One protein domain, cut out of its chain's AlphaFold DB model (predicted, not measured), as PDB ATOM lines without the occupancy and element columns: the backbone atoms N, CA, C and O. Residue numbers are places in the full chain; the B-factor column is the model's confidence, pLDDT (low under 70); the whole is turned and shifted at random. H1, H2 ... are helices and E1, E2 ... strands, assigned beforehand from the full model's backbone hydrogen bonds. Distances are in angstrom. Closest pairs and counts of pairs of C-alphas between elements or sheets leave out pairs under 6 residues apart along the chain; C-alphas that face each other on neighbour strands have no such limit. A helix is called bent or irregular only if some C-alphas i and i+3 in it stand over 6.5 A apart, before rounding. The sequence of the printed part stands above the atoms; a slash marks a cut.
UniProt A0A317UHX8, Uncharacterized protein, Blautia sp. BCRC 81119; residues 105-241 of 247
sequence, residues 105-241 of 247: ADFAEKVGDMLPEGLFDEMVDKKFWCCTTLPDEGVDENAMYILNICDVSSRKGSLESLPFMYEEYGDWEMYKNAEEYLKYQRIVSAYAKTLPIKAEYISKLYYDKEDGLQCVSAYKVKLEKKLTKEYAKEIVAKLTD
ATOM      1  N   ALA A 105     -24.303  10.995  17.775       92.12
ATOM      2  CA  ALA A 105     -23.580  10.372  16.663       92.12
ATOM      3  C   ALA A 105     -23.209  11.394  15.572       92.12
ATOM      4  O   ALA A 105     -22.030  11.617  15.331       92.12
ATOM      5  N   ASP A 106     -24.202  12.087  14.998       93.25
ATOM      6  CA  ASP A 106     -23.970  13.137  13.991       93.25
ATOM      7  C   ASP A 106     -23.061  14.253  14.537       93.25
ATOM      8  O   ASP A 106     -22.282  14.838  13.797       93.25
ATOM      9  N   PHE A 107     -23.153  14.571  15.834       95.44
ATOM     10  CA  PHE A 107     -22.285  15.552  16.484       95.44
ATOM     11  C   PHE A 107     -20.838  15.061  16.563       95.44
ATOM     12  O   PHE A 107     -19.934  15.827  16.244       95.44
ATOM     13  N   ALA A 108     -20.613  13.803  16.951       95.44
ATOM     14  CA  ALA A 108     -19.285  13.201  17.007       95.44
ATOM     15  C   ALA A 108     -18.632  13.140  15.617       95.44
ATOM     16  O   ALA A 108     -17.475  13.529  15.473       95.44
ATOM     17  N   GLU A 109     -19.393  12.744  14.593       94.56
ATOM     18  CA  GLU A 109     -18.972  12.799  13.187       94.56
ATOM     19  C   GLU A 109     -18.639  14.238  12.768       94.56
ATOM     20  O   GLU A 109     -17.553  14.507  12.264       94.56
ATOM     21  N   LYS A 110     -19.516  15.203  13.081       95.88
ATOM     22  CA  LYS A 110     -19.297  16.621  12.762       95.88
ATOM     23  C   LYS A 110     -18.044  17.195  13.418       95.88
ATOM     24  O   LYS A 110     -17.404  18.046  12.808       95.88
ATOM     25  N   VAL A 111     -17.732  16.791  14.652       95.75
ATOM     26  CA  VAL A 111     -16.492  17.176  15.339       95.75
ATOM     27  C   VAL A 111     -15.293  16.607  14.587       95.75
ATOM     28  O   VAL A 111     -14.398  17.382  14.271       95.75
ATOM     29  N   GLY A 112     -15.313  15.315  14.240       93.81
ATOM     30  CA  GLY A 112     -14.265  14.664  13.446       93.81
ATOM     31  C   GLY A 112     -14.015  15.350  12.099       93.81
ATOM     32  O   GLY A 112     -12.879  15.707  11.805       93.81
ATOM     33  N   ASP A 113     -15.080  15.637  11.342       94.25
ATOM     34  CA  ASP A 113     -15.034  16.358  10.055       94.25
ATOM     35  C   ASP A 113     -14.416  17.760  10.140       94.25
ATOM     36  O   ASP A 113     -14.026  18.340   9.129       94.25
ATOM     37  N   MET A 114     -14.483  18.380  11.318       95.31
ATOM     38  CA  MET A 114     -14.038  19.753  11.538       95.31
ATOM     39  C   MET A 114     -12.624  19.828  12.114       95.31
ATOM     40  O   MET A 114     -12.121  20.940  12.282       95.31
ATOM     41  N   LEU A 115     -11.992  18.694  12.434       93.56
ATOM     42  CA  LEU A 115     -10.613  18.680  12.913       93.56
ATOM     43  C   LEU A 115      -9.657  19.207  11.824       93.56
ATOM     44  O   LEU A 115      -9.905  19.001  10.636       93.56
ATOM     45  N   PRO A 116      -8.559  19.887  12.206       92.69
ATOM     46  CA  PRO A 116      -7.514  20.294  11.271       92.69
ATOM     47  C   PRO A 116      -6.951  19.098  10.500       92.69
ATOM     48  O   PRO A 116      -6.753  18.038  11.091       92.69
ATOM     49  N   GLU A 117      -6.628  19.292   9.218       91.06
ATOM     50  CA  GLU A 117      -6.154  18.235   8.308       91.06
ATOM     51  C   GLU A 117      -4.984  17.436   8.899       91.06
ATOM     52  O   GLU A 117      -5.072  16.219   9.007       91.06
ATOM     53  N   GLY A 118      -3.957  18.111   9.431       90.06
ATOM     54  CA  GLY A 118      -2.815  17.422  10.045       90.06
ATOM     55  C   GLY A 118      -3.173  16.552  11.259       90.06
ATOM     56  O   GLY A 118      -2.556  15.510  11.470       90.06
ATOM     57  N   LEU A 119      -4.183  16.937  12.049       92.12
ATOM     58  CA  LEU A 119      -4.673  16.105  13.154       92.12
ATOM     59  C   LEU A 119      -5.545  14.954  12.639       92.12
ATOM     60  O   LEU A 119      -5.491  13.854  13.185       92.12
ATOM     61  N   PHE A 120      -6.349  15.201  11.607       91.62
ATOM     62  CA  PHE A 120      -7.154  14.170  10.965       91.62
ATOM     63  C   PHE A 120      -6.267  13.075  10.354       91.62
ATOM     64  O   PHE A 120      -6.510  11.892  10.596       91.62
ATOM     65  N   ASP A 121      -5.192  13.447   9.661       92.69
ATOM     66  CA  ASP A 121      -4.214  12.508   9.106       92.69
ATOM     67  C   ASP A 121      -3.553  11.664  10.201       92.69
ATOM     68  O   ASP A 121      -3.444  10.441  10.078       92.69
ATOM     69  N   GLU A 122      -3.172  12.291  11.317       93.38
ATOM     70  CA  GLU A 122      -2.615  11.583  12.469       93.38
ATOM     71  C   GLU A 122      -3.636  10.626  13.105       93.38
ATOM     72  O   GLU A 122      -3.285   9.511  13.503       93.38
ATOM     73  N   MET A 123      -4.910  11.024  13.171       94.75
ATOM     74  CA  MET A 123      -5.988  10.136  13.601       94.75
ATOM     75  C   MET A 123      -6.119   8.930  12.675       94.75
ATOM     76  O   MET A 123      -6.212   7.810  13.173       94.75
ATOM     77  N   VAL A 124      -6.080   9.123  11.357       93.94
ATOM     78  CA  VAL A 124      -6.157   8.026  10.383       93.94
ATOM     79  C   VAL A 124      -4.962   7.077  10.528       93.94
ATOM     80  O   VAL A 124      -5.168   5.870  10.669       93.94
ATOM     81  N   ASP A 125      -3.734   7.600  10.577       95.00
ATOM     82  CA  ASP A 125      -2.504   6.807  10.735       95.00
ATOM     83  C   ASP A 125      -2.524   5.974  12.026       95.00
ATOM     84  O   ASP A 125      -2.290   4.758  12.037       95.00
ATOM     85  N   LYS A 126      -2.912   6.607  13.136       95.25
ATOM     86  CA  LYS A 126      -2.986   5.946  14.439       95.25
ATOM     87  C   LYS A 126      -4.269   5.142  14.642       95.25
ATOM     88  O   LYS A 126      -4.342   4.412  15.635       95.25
ATOM     89  N   LYS A 127      -5.204   5.174  13.687       96.38
ATOM     90  CA  LYS A 127      -6.514   4.502  13.707       96.38
ATOM     91  C   LYS A 127      -7.422   4.972  14.851       96.38
ATOM     92  O   LYS A 127      -8.035   4.150  15.531       96.38
ATOM     93  N   PHE A 128      -7.474   6.274  15.096       97.00
ATOM     94  CA  PHE A 128      -8.463   6.902  15.967       97.00
ATOM     95  C   PHE A 128      -9.725   7.275  15.192       97.00
ATOM     96  O   PHE A 128      -9.660   7.676  14.032       97.00
ATOM     97  N   TRP A 129     -10.873   7.218  15.862       96.06
ATOM     98  CA  TRP A 129     -12.142   7.712  15.335       96.06
ATOM     99  C   TRP A 129     -13.001   8.332  16.439       96.06
ATOM    100  O   TRP A 129     -12.815   8.071  17.631       96.06
ATOM    101  N   CYS A 130     -13.956   9.170  16.039       95.88
ATOM    102  CA  CYS A 130     -14.956   9.717  16.947       95.88
ATOM    103  C   CYS A 130     -16.042   8.670  17.231       95.88
ATOM    104  O   CYS A 130     -16.620   8.093  16.312       95.88
ATOM    105  N   CYS A 131     -16.346   8.446  18.505       93.69
ATOM    106  CA  CYS A 131     -17.319   7.472  18.977       93.69
ATOM    107  C   CYS A 131     -18.187   8.066  20.096       93.69
ATOM    108  O   CYS A 131     -17.837   9.065  20.724       93.69
ATOM    109  N   THR A 132     -19.327   7.436  20.368       93.94
ATOM    110  CA  THR A 132     -20.262   7.840  21.432       93.94
ATOM    111  C   THR A 132     -20.193   6.935  22.663       93.94
ATOM    112  O   THR A 132     -20.910   7.163  23.630       93.94
ATOM    113  N   THR A 133     -19.372   5.886  22.614       93.38
ATOM    114  CA  THR A 133     -19.242   4.859  23.656       93.38
ATOM    115  C   THR A 133     -17.801   4.379  23.754       93.38
ATOM    116  O   THR A 133     -17.073   4.373  22.758       93.38
ATOM    117  N   LEU A 134     -17.412   3.936  24.949       90.62
ATOM    118  CA  LEU A 134     -16.246   3.078  25.145       90.62
ATOM    119  C   LEU A 134     -16.673   1.600  25.088       90.62
ATOM    120  O   LEU A 134     -17.850   1.302  25.301       90.62
ATOM    121  N   PRO A 135     -15.742   0.669  24.821       86.81
ATOM    122  CA  PRO A 135     -16.009  -0.764  24.959       86.81
ATOM    123  C   PRO A 135     -16.507  -1.128  26.372       86.81
ATOM    124  O   PRO A 135     -16.038  -0.548  27.355       86.81
ATOM    125  N   ASP A 136     -17.471  -2.056  26.454       82.12
ATOM    126  CA  ASP A 136     -18.271  -2.436  27.646       82.12
ATOM    127  C   ASP A 136     -19.024  -1.300  28.357       82.12
ATOM    128  O   ASP A 136     -19.578  -1.495  29.441       82.12
ATOM    129  N   GLU A 137     -19.114  -0.114  27.758       86.19
ATOM    130  CA  GLU A 137     -19.843   1.011  28.338       86.19
ATOM    131  C   GLU A 137     -21.088   1.360  27.515       86.19
ATOM    132  O   GLU A 137     -21.105   1.331  26.282       86.19
ATOM    133  N   GLY A 138     -22.167   1.715  28.218       85.06
ATOM    134  CA  GLY A 138     -23.361   2.280  27.595       85.06
ATOM    135  C   GLY A 138     -23.116   3.693  27.054       85.06
ATOM    136  O   GLY A 138     -22.111   4.335  27.349       85.06
ATOM    137  N   VAL A 139     -24.068   4.206  26.272       87.12
ATOM    138  CA  VAL A 139     -24.022   5.592  25.774       87.12
ATOM    139  C   VAL A 139     -24.138   6.576  26.944       87.12
ATOM    140  O   VAL A 139     -25.171   6.618  27.610       87.12
ATOM    141  N   ASP A 140     -23.107   7.401  27.146       89.75
ATOM    142  CA  ASP A 140     -23.159   8.598  27.993       89.75
ATOM    143  C   ASP A 140     -23.622   9.781  27.133       89.75
ATOM    144  O   ASP A 140     -22.888  10.272  26.278       89.75
ATOM    145  N   GLU A 141     -24.853  10.259  27.339       87.44
ATOM    146  CA  GLU A 141     -25.395  11.388  26.565       87.44
ATOM    147  C   GLU A 141     -24.603  12.698  26.767       87.44
ATOM    148  O   GLU A 141     -24.764  13.635  25.979       87.44
ATOM    149  N   ASN A 142     -23.733  12.759  27.783       93.19
ATOM    150  CA  ASN A 142     -22.915  13.918  28.133       93.19
ATOM    151  C   ASN A 142     -21.441  13.757  27.738       93.19
ATOM    152  O   ASN A 142     -20.610  14.578  28.139       93.19
ATOM    153  N   ALA A 143     -21.085  12.725  26.972       95.25
ATOM    154  CA  ALA A 143     -19.718  12.538  26.513       95.25
ATOM    155  C   ALA A 143     -19.648  11.961  25.101       95.25
ATOM    156  O   ALA A 143     -20.421  11.096  24.706       95.25
ATOM    157  N   MET A 144     -18.650  12.412  24.351       96.12
ATOM    158  CA  MET A 144     -18.152  11.678  23.193       96.12
ATOM    159  C   MET A 144     -16.690  11.315  23.419       96.12
ATOM    160  O   MET A 144     -16.025  11.851  24.310       96.12
ATOM    161  N   TYR A 145     -16.184  10.422  22.585       96.69
ATOM    162  CA  TYR A 145     -14.834   9.907  22.688       96.69
ATOM    163  C   TYR A 145     -14.125  10.039  21.346       96.69
ATOM    164  O   TYR A 145     -14.731   9.837  20.296       96.69
ATOM    165  N   ILE A 146     -12.838  10.360  21.372       96.75
ATOM    166  CA  ILE A 146     -11.931  10.111  20.246       96.75
ATOM    167  C   ILE A 146     -11.071   8.937  20.678       96.75
ATOM    168  O   ILE A 146     -10.289   9.083  21.616       96.75
ATOM    169  N   LEU A 147     -11.261   7.768  20.074       96.44
ATOM    170  CA  LEU A 147     -10.665   6.537  20.583       96.44
ATOM    171  C   LEU A 147     -10.025   5.682  19.498       96.44
ATOM    172  O   LEU A 147     -10.408   5.737  18.335       96.44
ATOM    173  N   ASN A 148      -9.045   4.899  19.923       96.38
ATOM    174  CA  ASN A 148      -8.405   3.827  19.191       96.38
ATOM    175  C   ASN A 148      -8.516   2.543  20.022       96.38
ATOM    176  O   ASN A 148      -8.364   2.565  21.245       96.38
ATOM    177  N   ILE A 149      -8.743   1.428  19.335       93.75
ATOM    178  CA  ILE A 149      -8.656   0.083  19.896       93.75
ATOM    179  C   ILE A 149      -7.515  -0.624  19.170       93.75
ATOM    180  O   ILE A 149      -7.445  -0.613  17.937       93.75
ATOM    181  N   CYS A 150      -6.580  -1.171  19.939       91.69
ATOM    182  CA  CYS A 150      -5.431  -1.900  19.432       91.69
ATOM    183  C   CYS A 150      -5.435  -3.316  19.993       91.69
ATOM    184  O   CYS A 150      -5.420  -3.494  21.210       91.69
ATOM    185  N   ASP A 151      -5.388  -4.321  19.125       89.56
ATOM    186  CA  ASP A 151      -5.290  -5.708  19.571       89.56
ATOM    187  C   ASP A 151      -3.946  -5.939  20.271       89.56
ATOM    188  O   ASP A 151      -2.881  -5.589  19.754       89.56
ATOM    189  N   VAL A 152      -4.001  -6.526  21.465       85.94
ATOM    190  CA  VAL A 152      -2.823  -6.892  22.262       85.94
ATOM    191  C   VAL A 152      -2.515  -8.371  22.075       85.94
ATOM    192  O   VAL A 152      -1.354  -8.754  21.925       85.94
ATOM    193  N   SER A 153      -3.543  -9.223  22.101       72.69
ATOM    194  CA  SER A 153      -3.369 -10.654  21.879       72.69
ATOM    195  C   SER A 153      -4.654 -11.346  21.431       72.69
ATOM    196  O   SER A 153      -5.666 -11.274  22.125       72.69
ATOM    197  N   SER A 154      -4.567 -12.111  20.342       60.06
ATOM    198  CA  SER A 154      -5.686 -12.854  19.747       60.06
ATOM    199  C   SER A 154      -5.713 -14.354  20.089       60.06
ATOM    200  O   SER A 154      -6.514 -15.099  19.532       60.06
ATOM    201  N   ARG A 155      -4.815 -14.856  20.954       60.47
ATOM    202  CA  ARG A 155      -4.668 -16.305  21.215       60.47
ATOM    203  C   ARG A 155      -4.920 -16.671  22.680       60.47
ATOM    204  O   ARG A 155      -4.379 -16.043  23.581       60.47
ATOM    205  N   LYS A 156      -5.652 -17.768  22.919       57.06
ATOM    206  CA  LYS A 156      -5.932 -18.301  24.271       57.06
ATOM    207  C   LYS A 156      -4.660 -18.521  25.112       57.06
ATOM    208  O   LYS A 156      -4.583 -18.049  26.236       57.06
ATOM    209  N   GLY A 157      -3.613 -19.112  24.526       56.94
ATOM    210  CA  GLY A 157      -2.353 -19.390  25.236       56.94
ATOM    211  C   GLY A 157      -1.559 -18.153  25.687       56.94
ATOM    212  O   GLY A 157      -0.682 -18.275  26.536       56.94
ATOM    213  N   SER A 158      -1.843 -16.955  25.155       70.69
ATOM    214  CA  SER A 158      -1.256 -15.719  25.694       70.69
ATOM    215  C   SER A 158      -2.009 -15.185  26.910       70.69
ATOM    216  O   SER A 158      -1.380 -14.514  27.726       70.69
ATOM    217  N   LEU A 159      -3.298 -15.509  27.072       82.25
ATOM    218  CA  LEU A 159      -4.123 -15.043  28.193       82.25
ATOM    219  C   LEU A 159      -3.802 -15.785  29.494       82.25
ATOM    220  O   LEU A 159      -3.679 -15.136  30.527       82.25
ATOM    221  N   GLU A 160      -3.537 -17.096  29.427       83.06
ATOM    222  CA  GLU A 160      -3.112 -17.921  30.577       83.06
ATOM    223  C   GLU A 160      -1.872 -17.362  31.293       83.06
ATOM    224  O   GLU A 160      -1.695 -17.529  32.496       83.06
ATOM    225  N   SER A 161      -1.002 -16.673  30.551       84.62
ATOM    226  CA  SER A 161       0.222 -16.073  31.089       84.62
ATOM    227  C   SER A 161       0.009 -14.715  31.774       84.62
ATOM    228  O   SER A 161       0.953 -14.152  32.342       84.62
ATOM    229  N   LEU A 162      -1.198 -14.148  31.690       91.25
ATOM    230  CA  LEU A 162      -1.515 -12.831  32.229       91.25
ATOM    231  C   LEU A 162      -2.059 -12.970  33.654       91.25
ATOM    232  O   LEU A 162      -3.127 -13.542  33.849       91.25
ATOM    233  N   PRO A 163      -1.389 -12.383  34.664       92.19
ATOM    234  CA  PRO A 163      -1.764 -12.564  36.068       92.19
ATOM    235  C   PRO A 163      -3.091 -11.887  36.441       92.19
ATOM    236  O   PRO A 163      -3.559 -12.048  37.560       92.19
ATOM    237  N   PHE A 164      -3.661 -11.102  35.524       93.75
ATOM    238  CA  PHE A 164      -4.907 -10.370  35.710       93.75
ATOM    239  C   PHE A 164      -6.107 -10.995  34.963       93.75
ATOM    240  O   PHE A 164      -7.182 -10.398  34.948       93.75
ATOM    241  N   MET A 165      -5.923 -12.168  34.342       92.88
ATOM    242  CA  MET A 165      -6.962 -12.928  33.637       92.88
ATOM    243  C   MET A 165      -7.286 -14.231  34.389       92.88
ATOM    244  O   MET A 165      -6.411 -14.802  35.043       92.88
ATOM    245  N   TYR A 166      -8.520 -14.718  34.273       91.19
ATOM    246  CA  TYR A 166      -8.959 -16.023  34.780       91.19
ATOM    247  C   TYR A 166      -9.984 -16.663  33.841       91.19
ATOM    248  O   TYR A 166     -10.546 -15.981  32.993       91.19
ATOM    249  N   GLU A 167     -10.209 -17.969  33.976       90.06
ATOM    250  CA  GLU A 167     -11.230 -18.698  33.220       90.06
ATOM    251  C   GLU A 167     -12.397 -19.063  34.148       90.06
ATOM    252  O   GLU A 167     -12.193 -19.680  35.197       90.06
ATOM    253  N   GLU A 168     -13.618 -18.694  33.765       86.56
ATOM    254  CA  GLU A 168     -14.857 -19.037  34.461       86.56
ATOM    255  C   GLU A 168     -15.828 -19.695  33.470       86.56
ATOM    256  O   GLU A 168     -16.146 -19.149  32.418       86.56
ATOM    257  N   TYR A 169     -16.261 -20.925  33.767       84.50
ATOM    258  CA  TYR A 169     -17.148 -21.731  32.906       84.50
ATOM    259  C   TYR A 169     -16.687 -21.906  31.440       84.50
ATOM    260  O   TYR A 169     -17.513 -22.130  30.556       84.50
ATOM    261  N   GLY A 170     -15.376 -21.872  31.182       82.12
ATOM    262  CA  GLY A 170     -14.806 -22.029  29.837       82.12
ATOM    263  C   GLY A 170     -14.628 -20.718  29.059       82.12
ATOM    264  O   GLY A 170     -14.137 -20.748  27.925       82.12
ATOM    265  N   ASP A 171     -15.003 -19.588  29.662       84.38
ATOM    266  CA  ASP A 171     -14.796 -18.243  29.134       84.38
ATOM    267  C   ASP A 171     -13.700 -17.521  29.926       84.38
ATOM    268  O   ASP A 171     -13.588 -17.663  31.142       84.38
ATOM    269  N   TRP A 172     -12.878 -16.731  29.232       88.38
ATOM    270  CA  TRP A 172     -11.886 -15.881  29.886       88.38
ATOM    271  C   TRP A 172     -12.533 -14.595  30.392       88.38
ATOM    272  O   TRP A 172     -13.339 -13.975  29.703       88.38
ATOM    273  N   GLU A 173     -12.115 -14.162  31.572       89.44
ATOM    274  CA  GLU A 173     -12.523 -12.913  32.197       89.44
ATOM    275  C   GLU A 173     -11.310 -12.179  32.775       89.44
ATOM    276  O   GLU A 173     -10.247 -12.755  33.034       89.44
ATOM    277  N   MET A 174     -11.463 -10.870  32.962       91.62
ATOM    278  CA  MET A 174     -10.446 -10.008  33.553       91.62
ATOM    279  C   MET A 174     -10.831  -9.682  34.994       91.62
ATOM    280  O   MET A 174     -11.972  -9.306  35.267       91.62
ATOM    281  N   TYR A 175      -9.889  -9.786  35.935       92.69
ATOM    282  CA  TYR A 175     -10.172  -9.412  37.323       92.69
ATOM    283  C   TYR A 175     -10.575  -7.938  37.428       92.69
ATOM    284  O   TYR A 175      -9.984  -7.066  36.793       92.69
ATOM    285  N   LYS A 176     -11.521  -7.634  38.324       91.19
ATOM    286  CA  LYS A 176     -11.987  -6.255  38.563       91.19
ATOM    287  C   LYS A 176     -10.869  -5.286  38.959       91.19
ATOM    288  O   LYS A 176     -10.975  -4.100  38.676       91.19
ATOM    289  N   ASN A 177      -9.814  -5.778  39.607       93.62
ATOM    290  CA  ASN A 177      -8.645  -4.993  40.005       93.62
ATOM    291  C   ASN A 177      -7.435  -5.187  39.067       93.62
ATOM    292  O   ASN A 177      -6.297  -4.960  39.470       93.62
ATOM    293  N   ALA A 178      -7.650  -5.612  37.816       93.62
ATOM    294  CA  ALA A 178      -6.585  -5.856  36.840       93.62
ATOM    295  C   ALA A 178      -5.630  -4.663  36.644       93.62
ATOM    296  O   ALA A 178      -4.432  -4.861  36.440       93.62
ATOM    297  N   GLU A 179      -6.133  -3.434  36.771       93.62
ATOM    298  CA  GLU A 179      -5.354  -2.193  36.644       93.62
ATOM    299  C   GLU A 179      -4.228  -2.054  37.690       93.62
ATOM    300  O   GLU A 179      -3.235  -1.353  37.460       93.62
ATOM    301  N   GLU A 180      -4.326  -2.766  38.818       95.38
ATOM    302  CA  GLU A 180      -3.316  -2.771  39.886       95.38
ATOM    303  C   GLU A 180      -2.072  -3.602  39.522       95.38
ATOM    304  O   GLU A 180      -1.013  -3.466  40.142       95.38
ATOM    305  N   TYR A 181      -2.157  -4.464  38.504       96.12
ATOM    306  CA  TYR A 181      -1.071  -5.369  38.144       96.12
ATOM    307  C   TYR A 181      -0.001  -4.656  37.304       96.12
ATOM    308  O   TYR A 181      -0.266  -4.113  36.233       96.12
ATOM    309  N   LEU A 182       1.274  -4.783  37.691       95.38
ATOM    310  CA  LEU A 182       2.399  -4.218  36.925       95.38
ATOM    311  C   LEU A 182       2.445  -4.709  35.468       95.38
ATOM    312  O   LEU A 182       2.862  -3.980  34.568       95.38
ATOM    313  N   LYS A 183       2.035  -5.960  35.219       93.44
ATOM    314  CA  LYS A 183       1.976  -6.519  33.862       93.44
ATOM    315  C   LYS A 183       0.913  -5.815  33.016       93.44
ATOM    316  O   LYS A 183       1.197  -5.536  31.857       93.44
ATOM    317  N   TYR A 184      -0.243  -5.497  33.598       95.31
ATOM    318  CA  TYR A 184      -1.302  -4.726  32.947       95.31
ATOM    319  C   TYR A 184      -0.771  -3.352  32.536       95.31
ATOM    320  O   TYR A 184      -0.775  -3.009  31.356       95.31
ATOM    321  N   GLN A 185      -0.190  -2.618  33.489       95.62
ATOM    322  CA  GLN A 185       0.338  -1.269  33.262       95.62
ATOM    323  C   GLN A 185       1.432  -1.246  32.186       95.62
ATOM    324  O   GLN A 185       1.471  -0.345  31.355       95.62
ATOM    325  N   ARG A 186       2.303  -2.265  32.148       94.56
ATOM    326  CA  ARG A 186       3.322  -2.410  31.094       94.56
ATOM    327  C   ARG A 186       2.722  -2.632  29.710       94.56
ATOM    328  O   ARG A 186       3.267  -2.111  28.744       94.56
ATOM    329  N   ILE A 187       1.653  -3.421  29.611       94.19
ATOM    330  CA  ILE A 187       0.964  -3.653  28.337       94.19
ATOM    331  C   ILE A 187       0.295  -2.357  27.888       94.19
ATOM    332  O   ILE A 187       0.534  -1.931  26.765       94.19
ATOM    333  N   VAL A 188      -0.458  -1.691  28.767       95.31
ATOM    334  CA  VAL A 188      -1.071  -0.395  28.452       95.31
ATOM    335  C   VAL A 188      -0.013   0.587  27.950       95.31
ATOM    336  O   VAL A 188      -0.133   1.077  26.839       95.31
ATOM    337  N   SER A 189       1.093   0.781  28.672       94.56
ATOM    338  CA  SER A 189       2.171   1.687  28.242       94.56
ATOM    339  C   SER A 189       2.819   1.326  26.899       94.56
ATOM    340  O   SER A 189       3.379   2.205  26.251       94.56
ATOM    341  N   ALA A 190       2.791   0.056  26.487       94.69
ATOM    342  CA  ALA A 190       3.383  -0.393  25.227       94.69
ATOM    343  C   ALA A 190       2.439  -0.239  24.022       94.69
ATOM    344  O   ALA A 190       2.919  -0.056  22.905       94.69
ATOM    345  N   TYR A 191       1.125  -0.339  24.240       94.81
ATOM    346  CA  TYR A 191       0.117  -0.355  23.173       94.81
ATOM    347  C   TYR A 191      -0.726   0.922  23.103       94.81
ATOM    348  O   TYR A 191      -1.303   1.211  22.055       94.81
ATOM    349  N   ALA A 192      -0.787   1.691  24.190       95.75
ATOM    350  CA  ALA A 192      -1.510   2.946  24.255       95.75
ATOM    351  C   ALA A 192      -0.994   3.924  23.194       95.75
ATOM    352  O   ALA A 192       0.204   4.196  23.094       95.75
ATOM    353  N   LYS A 193      -1.918   4.487  22.423       96.12
ATOM    354  CA  LYS A 193      -1.624   5.516  21.431       96.12
ATOM    355  C   LYS A 193      -2.107   6.863  21.926       96.12
ATOM    356  O   LYS A 193      -3.123   6.965  22.600       96.12
ATOM    357  N   THR A 194      -1.412   7.916  21.530       95.56
ATOM    358  CA  THR A 194      -1.785   9.283  21.888       95.56
ATOM    359  C   THR A 194      -1.937  10.151  20.649       95.56
ATOM    360  O   THR A 194      -1.282   9.932  19.626       95.56
ATOM    361  N   LEU A 195      -2.807  11.145  20.770       94.25
ATOM    362  CA  LEU A 195      -2.981  12.274  19.875       94.25
ATOM    363  C   LEU A 195      -2.585  13.568  20.609       94.25
ATOM    364  O   LEU A 195      -2.773  13.674  21.826       94.25
ATOM    365  N   PRO A 196      -2.086  14.579  19.891       91.62
ATOM    366  CA  PRO A 196      -1.734  15.884  20.446       91.62
ATOM    367  C   PRO A 196      -2.975  16.778  20.629       91.62
ATOM    368  O   PRO A 196      -3.046  17.883  20.093       91.62
ATOM    369  N   ILE A 197      -3.963  16.301  21.392       92.19
ATOM    370  CA  ILE A 197      -5.203  17.029  21.699       92.19
ATOM    371  C   ILE A 197      -5.376  17.264  23.199       92.19
ATOM    372  O   ILE A 197      -4.905  16.492  24.037       92.19
ATOM    373  N   LYS A 198      -6.096  18.330  23.546       91.12
ATOM    374  CA  LYS A 198      -6.411  18.701  24.929       91.12
ATOM    375  C   LYS A 198      -7.746  18.105  25.371       91.12
ATOM    376  O   LYS A 198      -8.793  18.738  25.253       91.12
ATOM    377  N   ALA A 199      -7.700  16.894  25.911       94.06
ATOM    378  CA  ALA A 199      -8.850  16.225  26.516       94.06
ATOM    379  C   ALA A 199      -8.415  15.249  27.618       94.06
ATOM    380  O   ALA A 199      -7.239  14.906  27.734       94.06
ATOM    381  N   GLU A 200      -9.374  14.815  28.436       95.06
ATOM    382  CA  GLU A 200      -9.158  13.801  29.468       95.06
ATOM    383  C   GLU A 200      -8.797  12.469  28.797       95.06
ATOM    384  O   GLU A 200      -9.611  11.900  28.072       95.06
ATOM    385  N   TYR A 201      -7.562  12.007  28.995       96.50
ATOM    386  CA  TYR A 201      -7.052  10.793  28.369       96.50
ATOM    387  C   TYR A 201      -7.277   9.574  29.262       96.50
ATOM    388  O   TYR A 201      -6.960   9.586  30.450       96.50
ATOM    389  N   ILE A 202      -7.794   8.512  28.658       94.62
ATOM    390  CA  ILE A 202      -8.093   7.226  29.273       94.62
ATOM    391  C   ILE A 202      -7.346   6.170  28.468       94.62
ATOM    392  O   ILE A 202      -7.456   6.121  27.243       94.62
ATOM    393  N   SER A 203      -6.619   5.288  29.148       95.38
ATOM    394  CA  SER A 203      -6.106   4.082  28.513       95.38
ATOM    395  C   SER A 203      -6.243   2.886  29.432       95.38
ATOM    396  O   SER A 203      -5.832   2.938  30.589       95.38
ATOM    397  N   LYS A 204      -6.862   1.830  28.910       95.00
ATOM    398  CA  LYS A 204      -7.190   0.616  29.656       95.00
ATOM    399  C   LYS A 204      -7.170  -0.596  28.734       95.00
ATOM    400  O   LYS A 204      -7.333  -0.464  27.521       95.00
ATOM    401  N   LEU A 205      -6.961  -1.774  29.304       94.12
ATOM    402  CA  LEU A 205      -7.219  -3.028  28.614       94.12
ATOM    403  C   LEU A 205      -8.702  -3.373  28.671       94.12
ATOM    404  O   LEU A 205      -9.411  -3.027  29.614       94.12
ATOM    405  N   TYR A 206      -9.123  -4.074  27.637       91.00
ATOM    406  CA  TYR A 206     -10.472  -4.530  27.395       91.00
ATOM    407  C   TYR A 206     -10.406  -5.972  26.902       91.00
ATOM    408  O   TYR A 206      -9.503  -6.294  26.130       91.00
ATOM    409  N   TYR A 207     -11.309  -6.837  27.355       90.19
ATOM    410  CA  TYR A 207     -11.386  -8.205  26.853       90.19
ATOM    411  C   TYR A 207     -12.715  -8.416  26.140       90.19
ATOM    412  O   TYR A 207     -13.765  -8.403  26.777       90.19
ATOM    413  N   ASP A 208     -12.634  -8.638  24.833       86.56
ATOM    414  CA  ASP A 208     -13.756  -9.045  24.003       86.56
ATOM    415  C   ASP A 208     -13.733 -10.563  23.789       86.56
ATOM    416  O   ASP A 208     -12.667 -11.165  23.624       86.56
ATOM    417  N   LYS A 209     -14.904 -11.203  23.758       83.62
ATOM    418  CA  LYS A 209     -14.983 -12.656  23.534       83.62
ATOM    419  C   LYS A 209     -14.627 -13.056  22.100       83.62
ATOM    420  O   LYS A 209     -14.130 -14.164  21.895       83.62
ATOM    421  N   GLU A 210     -14.888 -12.192  21.125       83.25
ATOM    422  CA  GLU A 210     -14.617 -12.424  19.706       83.25
ATOM    423  C   GLU A 210     -13.209 -11.937  19.333       83.25
ATOM    424  O   GLU A 210     -12.440 -12.688  18.726       83.25
ATOM    425  N   ASP A 211     -12.840 -10.729  19.765       82.19
ATOM    426  CA  ASP A 211     -11.591 -10.065  19.364       82.19
ATOM    427  C   ASP A 211     -10.418 -10.284  20.342       82.19
ATOM    428  O   ASP A 211      -9.250 -10.050  20.009       82.19
ATOM    429  N   GLY A 212     -10.685 -10.796  21.544       88.31
ATOM    430  CA  GLY A 212      -9.673 -11.085  22.555       88.31
ATOM    431  C   GLY A 212      -9.230  -9.855  23.350       88.31
ATOM    432  O   GLY A 212      -9.998  -8.931  23.610       88.31
ATOM    433  N   LEU A 213      -7.974  -9.861  23.814       91.50
ATOM    434  CA  LEU A 213      -7.456  -8.775  24.650       91.50
ATOM    435  C   LEU A 213      -7.030  -7.591  23.782       91.50
ATOM    436  O   LEU A 213      -6.142  -7.712  22.933       91.50
ATOM    437  N   GLN A 214      -7.599  -6.432  24.083       92.88
ATOM    438  CA  GLN A 214      -7.389  -5.174  23.387       92.88
ATOM    439  C   GLN A 214      -6.913  -4.088  24.355       92.88
ATOM    440  O   GLN A 214      -7.152  -4.137  25.561       92.88
ATOM    441  N   CYS A 215      -6.230  -3.083  23.820       94.81
ATOM    442  CA  CYS A 215      -5.869  -1.856  24.508       94.81
ATOM    443  C   CYS A 215      -6.673  -0.705  23.907       94.81
ATOM    444  O   CYS A 215      -6.572  -0.410  22.715       94.81
ATOM    445  N   VAL A 216      -7.467  -0.056  24.749       95.81
ATOM    446  CA  VAL A 216      -8.240   1.131  24.408       95.81
ATOM    447  C   VAL A 216      -7.408   2.356  24.757       95.81
ATOM    448  O   VAL A 216      -6.882   2.472  25.865       95.81
ATOM    449  N   SER A 217      -7.307   3.283  23.815       97.38
ATOM    450  CA  SER A 217      -6.778   4.632  24.024       97.38
ATOM    451  C   SER A 217      -7.881   5.607  23.664       97.38
ATOM    452  O   SER A 217      -8.346   5.591  22.529       97.38
ATOM    453  N   ALA A 218      -8.342   6.427  24.597       97.25
ATOM    454  CA  ALA A 218      -9.506   7.272  24.386       97.25
ATOM    455  C   ALA A 218      -9.335   8.651  25.011       97.25
ATOM    456  O   ALA A 218      -8.800   8.805  26.102       97.25
ATOM    457  N   TYR A 219      -9.865   9.656  24.332       97.19
ATOM    458  CA  TYR A 219      -9.985  11.012  24.836       97.19
ATOM    459  C   TYR A 219     -11.453  11.294  25.113       97.19
ATOM    460  O   TYR A 219     -12.258  11.333  24.180       97.19
ATOM    461  N   LYS A 220     -11.806  11.478  26.386       96.44
ATOM    462  CA  LYS A 220     -13.164  11.822  26.805       96.44
ATOM    463  C   LYS A 220     -13.400  13.314  26.602       96.44
ATOM    464  O   LYS A 220     -12.717  14.165  27.175       96.44
ATOM    465  N   VAL A 221     -14.415  13.629  25.807       96.25
ATOM    466  CA  VAL A 221     -14.855  14.990  25.508       96.25
ATOM    467  C   VAL A 221     -16.208  15.207  26.168       96.25
ATOM    468  O   VAL A 221     -17.211  14.621  25.761       96.25
ATOM    469  N   LYS A 222     -16.236  16.049  27.204       95.69
ATOM    470  CA  LYS A 222     -17.466  16.387  27.932       95.69
ATOM    471  C   LYS A 222     -18.362  17.284  27.077       95.69
ATOM    472  O   LYS A 222     -17.901  18.270  26.500       95.69
ATOM    473  N   LEU A 223     -19.642  16.939  27.020       95.62
ATOM    474  CA  LEU A 223     -20.682  17.647  26.284       95.62
ATOM    475  C   LEU A 223     -21.586  18.368  27.285       95.62
ATOM    476  O   LEU A 223     -22.350  17.755  28.020       95.62
ATOM    477  N   GLU A 224     -21.484  19.691  27.315       94.31
ATOM    478  CA  GLU A 224     -22.133  20.547  28.321       94.31
ATOM    479  C   GLU A 224     -23.234  21.425  27.717       94.31
ATOM    480  O   GLU A 224     -24.041  22.025  28.428       94.31
ATOM    481  N   LYS A 225     -23.251  21.542  26.386       93.81
ATOM    482  CA  LYS A 225     -24.171  22.405  25.649       93.81
ATOM    483  C   LYS A 225     -25.000  21.596  24.671       93.81
ATOM    484  O   LYS A 225     -24.714  20.450  24.330       93.81
ATOM    485  N   LYS A 226     -26.041  22.248  24.166       93.06
ATOM    486  CA  LYS A 226     -26.847  21.732  23.065       93.06
ATOM    487  C   LYS A 226     -25.954  21.430  21.858       93.06
ATOM    488  O   LYS A 226     -25.158  22.269  21.451       93.06
ATOM    489  N   LEU A 227     -26.129  20.243  21.282       95.56
ATOM    490  CA  LEU A 227     -25.296  19.701  20.205       95.56
ATOM    491  C   LEU A 227     -25.542  20.419  18.868       95.56
ATOM    492  O   LEU A 227     -26.216  19.890  17.988       95.56
ATOM    493  N   THR A 228     -25.065  21.653  18.725       95.38
ATOM    494  CA  THR A 228     -25.190  22.458  17.500       95.38
ATOM    495  C   THR A 228     -23.888  22.476  16.705       95.38
ATOM    496  O   THR A 228     -22.838  22.039  17.181       95.38
ATOM    497  N   LYS A 229     -23.939  22.995  15.473       93.69
ATOM    498  CA  LYS A 229     -22.755  23.111  14.611       93.69
ATOM    499  C   LYS A 229     -21.730  24.077  15.209       93.69
ATOM    500  O   LYS A 229     -20.530  23.854  15.106       93.69
ATOM    501  N   GLU A 230     -22.203  25.141  15.844       96.06
ATOM    502  CA  GLU A 230     -21.383  26.140  16.528       96.06
ATOM    503  C   GLU A 230     -20.688  25.525  17.740       96.06
ATOM    504  O   GLU A 230     -19.503  25.770  17.948       96.06
ATOM    505  N   TYR A 231     -21.390  24.676  18.497       97.12
ATOM    506  CA  TYR A 231     -20.776  23.984  19.622       97.12
ATOM    507  C   TYR A 231     -19.725  22.960  19.171       97.12
ATOM    508  O   TYR A 231     -18.675  22.867  19.797       97.12
ATOM    509  N   ALA A 232     -19.937  22.265  18.047       96.69
ATOM    510  CA  ALA A 232     -18.911  21.391  17.471       96.69
ATOM    511  C   ALA A 232     -17.618  22.167  17.147       96.69
ATOM    512  O   ALA A 232     -16.532  21.716  17.499       96.69
ATOM    513  N   LYS A 233     -17.728  23.379  16.578       96.12
ATOM    514  CA  LYS A 233     -16.565  24.259  16.350       96.12
ATOM    515  C   LYS A 233     -15.862  24.653  17.648       96.12
ATOM    516  O   LYS A 233     -14.639  24.693  17.684       96.12
ATOM    517  N   GLU A 234     -16.620  24.953  18.704       96.94
ATOM    518  CA  GLU A 234     -16.053  25.267  20.023       96.94
ATOM    519  C   GLU A 234     -15.290  24.072  20.606       96.94
ATOM    520  O   GLU A 234     -14.201  24.252  21.149       96.94
ATOM    521  N   ILE A 235     -15.839  22.859  20.483       96.75
ATOM    522  CA  ILE A 235     -15.166  21.627  20.903       96.75
ATOM    523  C   ILE A 235     -13.863  21.443  20.132       96.75
ATOM    524  O   ILE A 235     -12.825  21.271  20.764       96.75
ATOM    525  N   VAL A 236     -13.884  21.545  18.800       95.62
ATOM    526  CA  VAL A 236     -12.666  21.432  17.983       95.62
ATOM    527  C   VAL A 236     -11.624  22.456  18.418       95.62
ATOM    528  O   VAL A 236     -10.502  22.072  18.726       95.62
ATOM    529  N   ALA A 237     -12.004  23.729  18.554       94.38
ATOM    530  CA  ALA A 237     -11.084  24.779  18.985       94.38
ATOM    531  C   ALA A 237     -10.458  24.493  20.363       94.38
ATOM    532  O   ALA A 237      -9.281  24.773  20.565       94.38
ATOM    533  N   LYS A 238     -11.221  23.915  21.301       94.69
ATOM    534  CA  LYS A 238     -10.709  23.491  22.616       94.69
ATOM    535  C   LYS A 238      -9.745  22.310  22.507       94.69
ATOM    536  O   LYS A 238      -8.704  22.325  23.156       94.69
ATOM    537  N   LEU A 239     -10.083  21.306  21.697       93.62
ATOM    538  CA  LEU A 239      -9.255  20.114  21.496       93.62
ATOM    539  C   LEU A 239      -7.911  20.460  20.856       93.62
ATOM    540  O   LEU A 239      -6.896  19.873  21.223       93.62
ATOM    541  N   THR A 240      -7.907  21.419  19.930       91.50
ATOM    542  CA  THR A 240      -6.744  21.787  19.113       91.50
ATOM    543  C   THR A 240      -6.071  23.077  19.574       91.50
ATOM    544  O   THR A 240      -5.268  23.649  18.838       91.50
ATOM    545  N   ASP A 241      -6.396  23.580  20.764       88.31
ATOM    546  CA  ASP A 241      -5.783  24.796  21.294       88.31
ATOM    547  C   ASP A 241      -4.264  24.597  21.456       88.31
ATOM    548  O   ASP A 241      -3.807  23.772  22.251       88.31
TER     549      ASP A 241
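What this domain is: This is residues 105 to 241 of the 247 residues of an uncharacterized protein of Blautia sp. BCRC 81119 (UniProt A0A317UHX8). Three long, bent strands, E2, E6 and E5, run side by side through the middle as a strongly twisted sheet, with short E1 added beside E2; H1 and H5 pack together at one end, and the small hairpin of E3 and E4, with short H3, lies at the other end. H4 crosses over E5, and H2 grazes the sheet. You find 137 residues with five named helices and six named strands, in the order H1 H2 E1 E2 H3 E3 E4 H4 E5 E6 H5; the antiparallel sheet runs E1, E2, E6, E5, and the class is mixed. The whole is only just compact, close to loose, with a radius of gyration of the C-alphas of 16.6 A, and elongated, spanning 50 by 28 by 25 A.

How they stand to each other: Begin at H1, residues 105 to 113, which is on the sheet at a height of 8.0 A, over E1, residues 129 to 131, with the C-alphas of Ala 108 and Cys 130 closest at 5.6 A. H2, residues 117 to 126, is close to H1 but not clearly touching, the C-alphas of Gly 112 and Phe 120 being closest at 7.5 A. E1 forms a hairpin with E2, residues 143 to 153, where N 131 and O 145 are 2.8 A apart, within hydrogen-bond range. H3, residues 156 to 159, only grazes the sheet. In the hairpin of E3, residues 165 to 168, and E4, residues 171 to 174, N 166 and O 173 are 2.9 A apart. H4, residues 182 to 191, runs across E5, residues 200 to 208, at 75 degrees on the local plane; the C-alphas of Val 188 and Lys 204 are closest at 6.3 A. E6, residues 212 to 222, is antiparallel to E5, with N 214 and O 206 at 2.8 A, and to E2, with N 148 and O 217 at 2.8 A. H5, residues 229 to 239, touches H1 at a steep tilt of 57 degrees, the same way, closest at the C-alphas of Val 111 and Ala 232, 5.3 A. Every O i to N i+4 pair is within hydrogen-bond range in H1, H2, H4 and H5; H3 is too short for one.

Where its parts are: Find C-alpha 105 at (-23.580, 10.372, 16.663), where H1 begins. E2 runs 28.8 A and bends by 58 degrees at residue 146; E5 runs 23.9 A. E6 runs 29.1 A from C-alpha 212 at (-9.673, -11.085, 22.555). H5 runs 15.4 A to C-alpha 239 at (-9.255, 20.114, 21.496).

The domain as a whole: The C-alphas farthest apart, of Tyr 169 and Glu 230, are 50.8 A apart. The printed part has no cut, and the link from E1 to E2, 11 residues, is long. Look at residues 154 to 157 for pLDDT under 70.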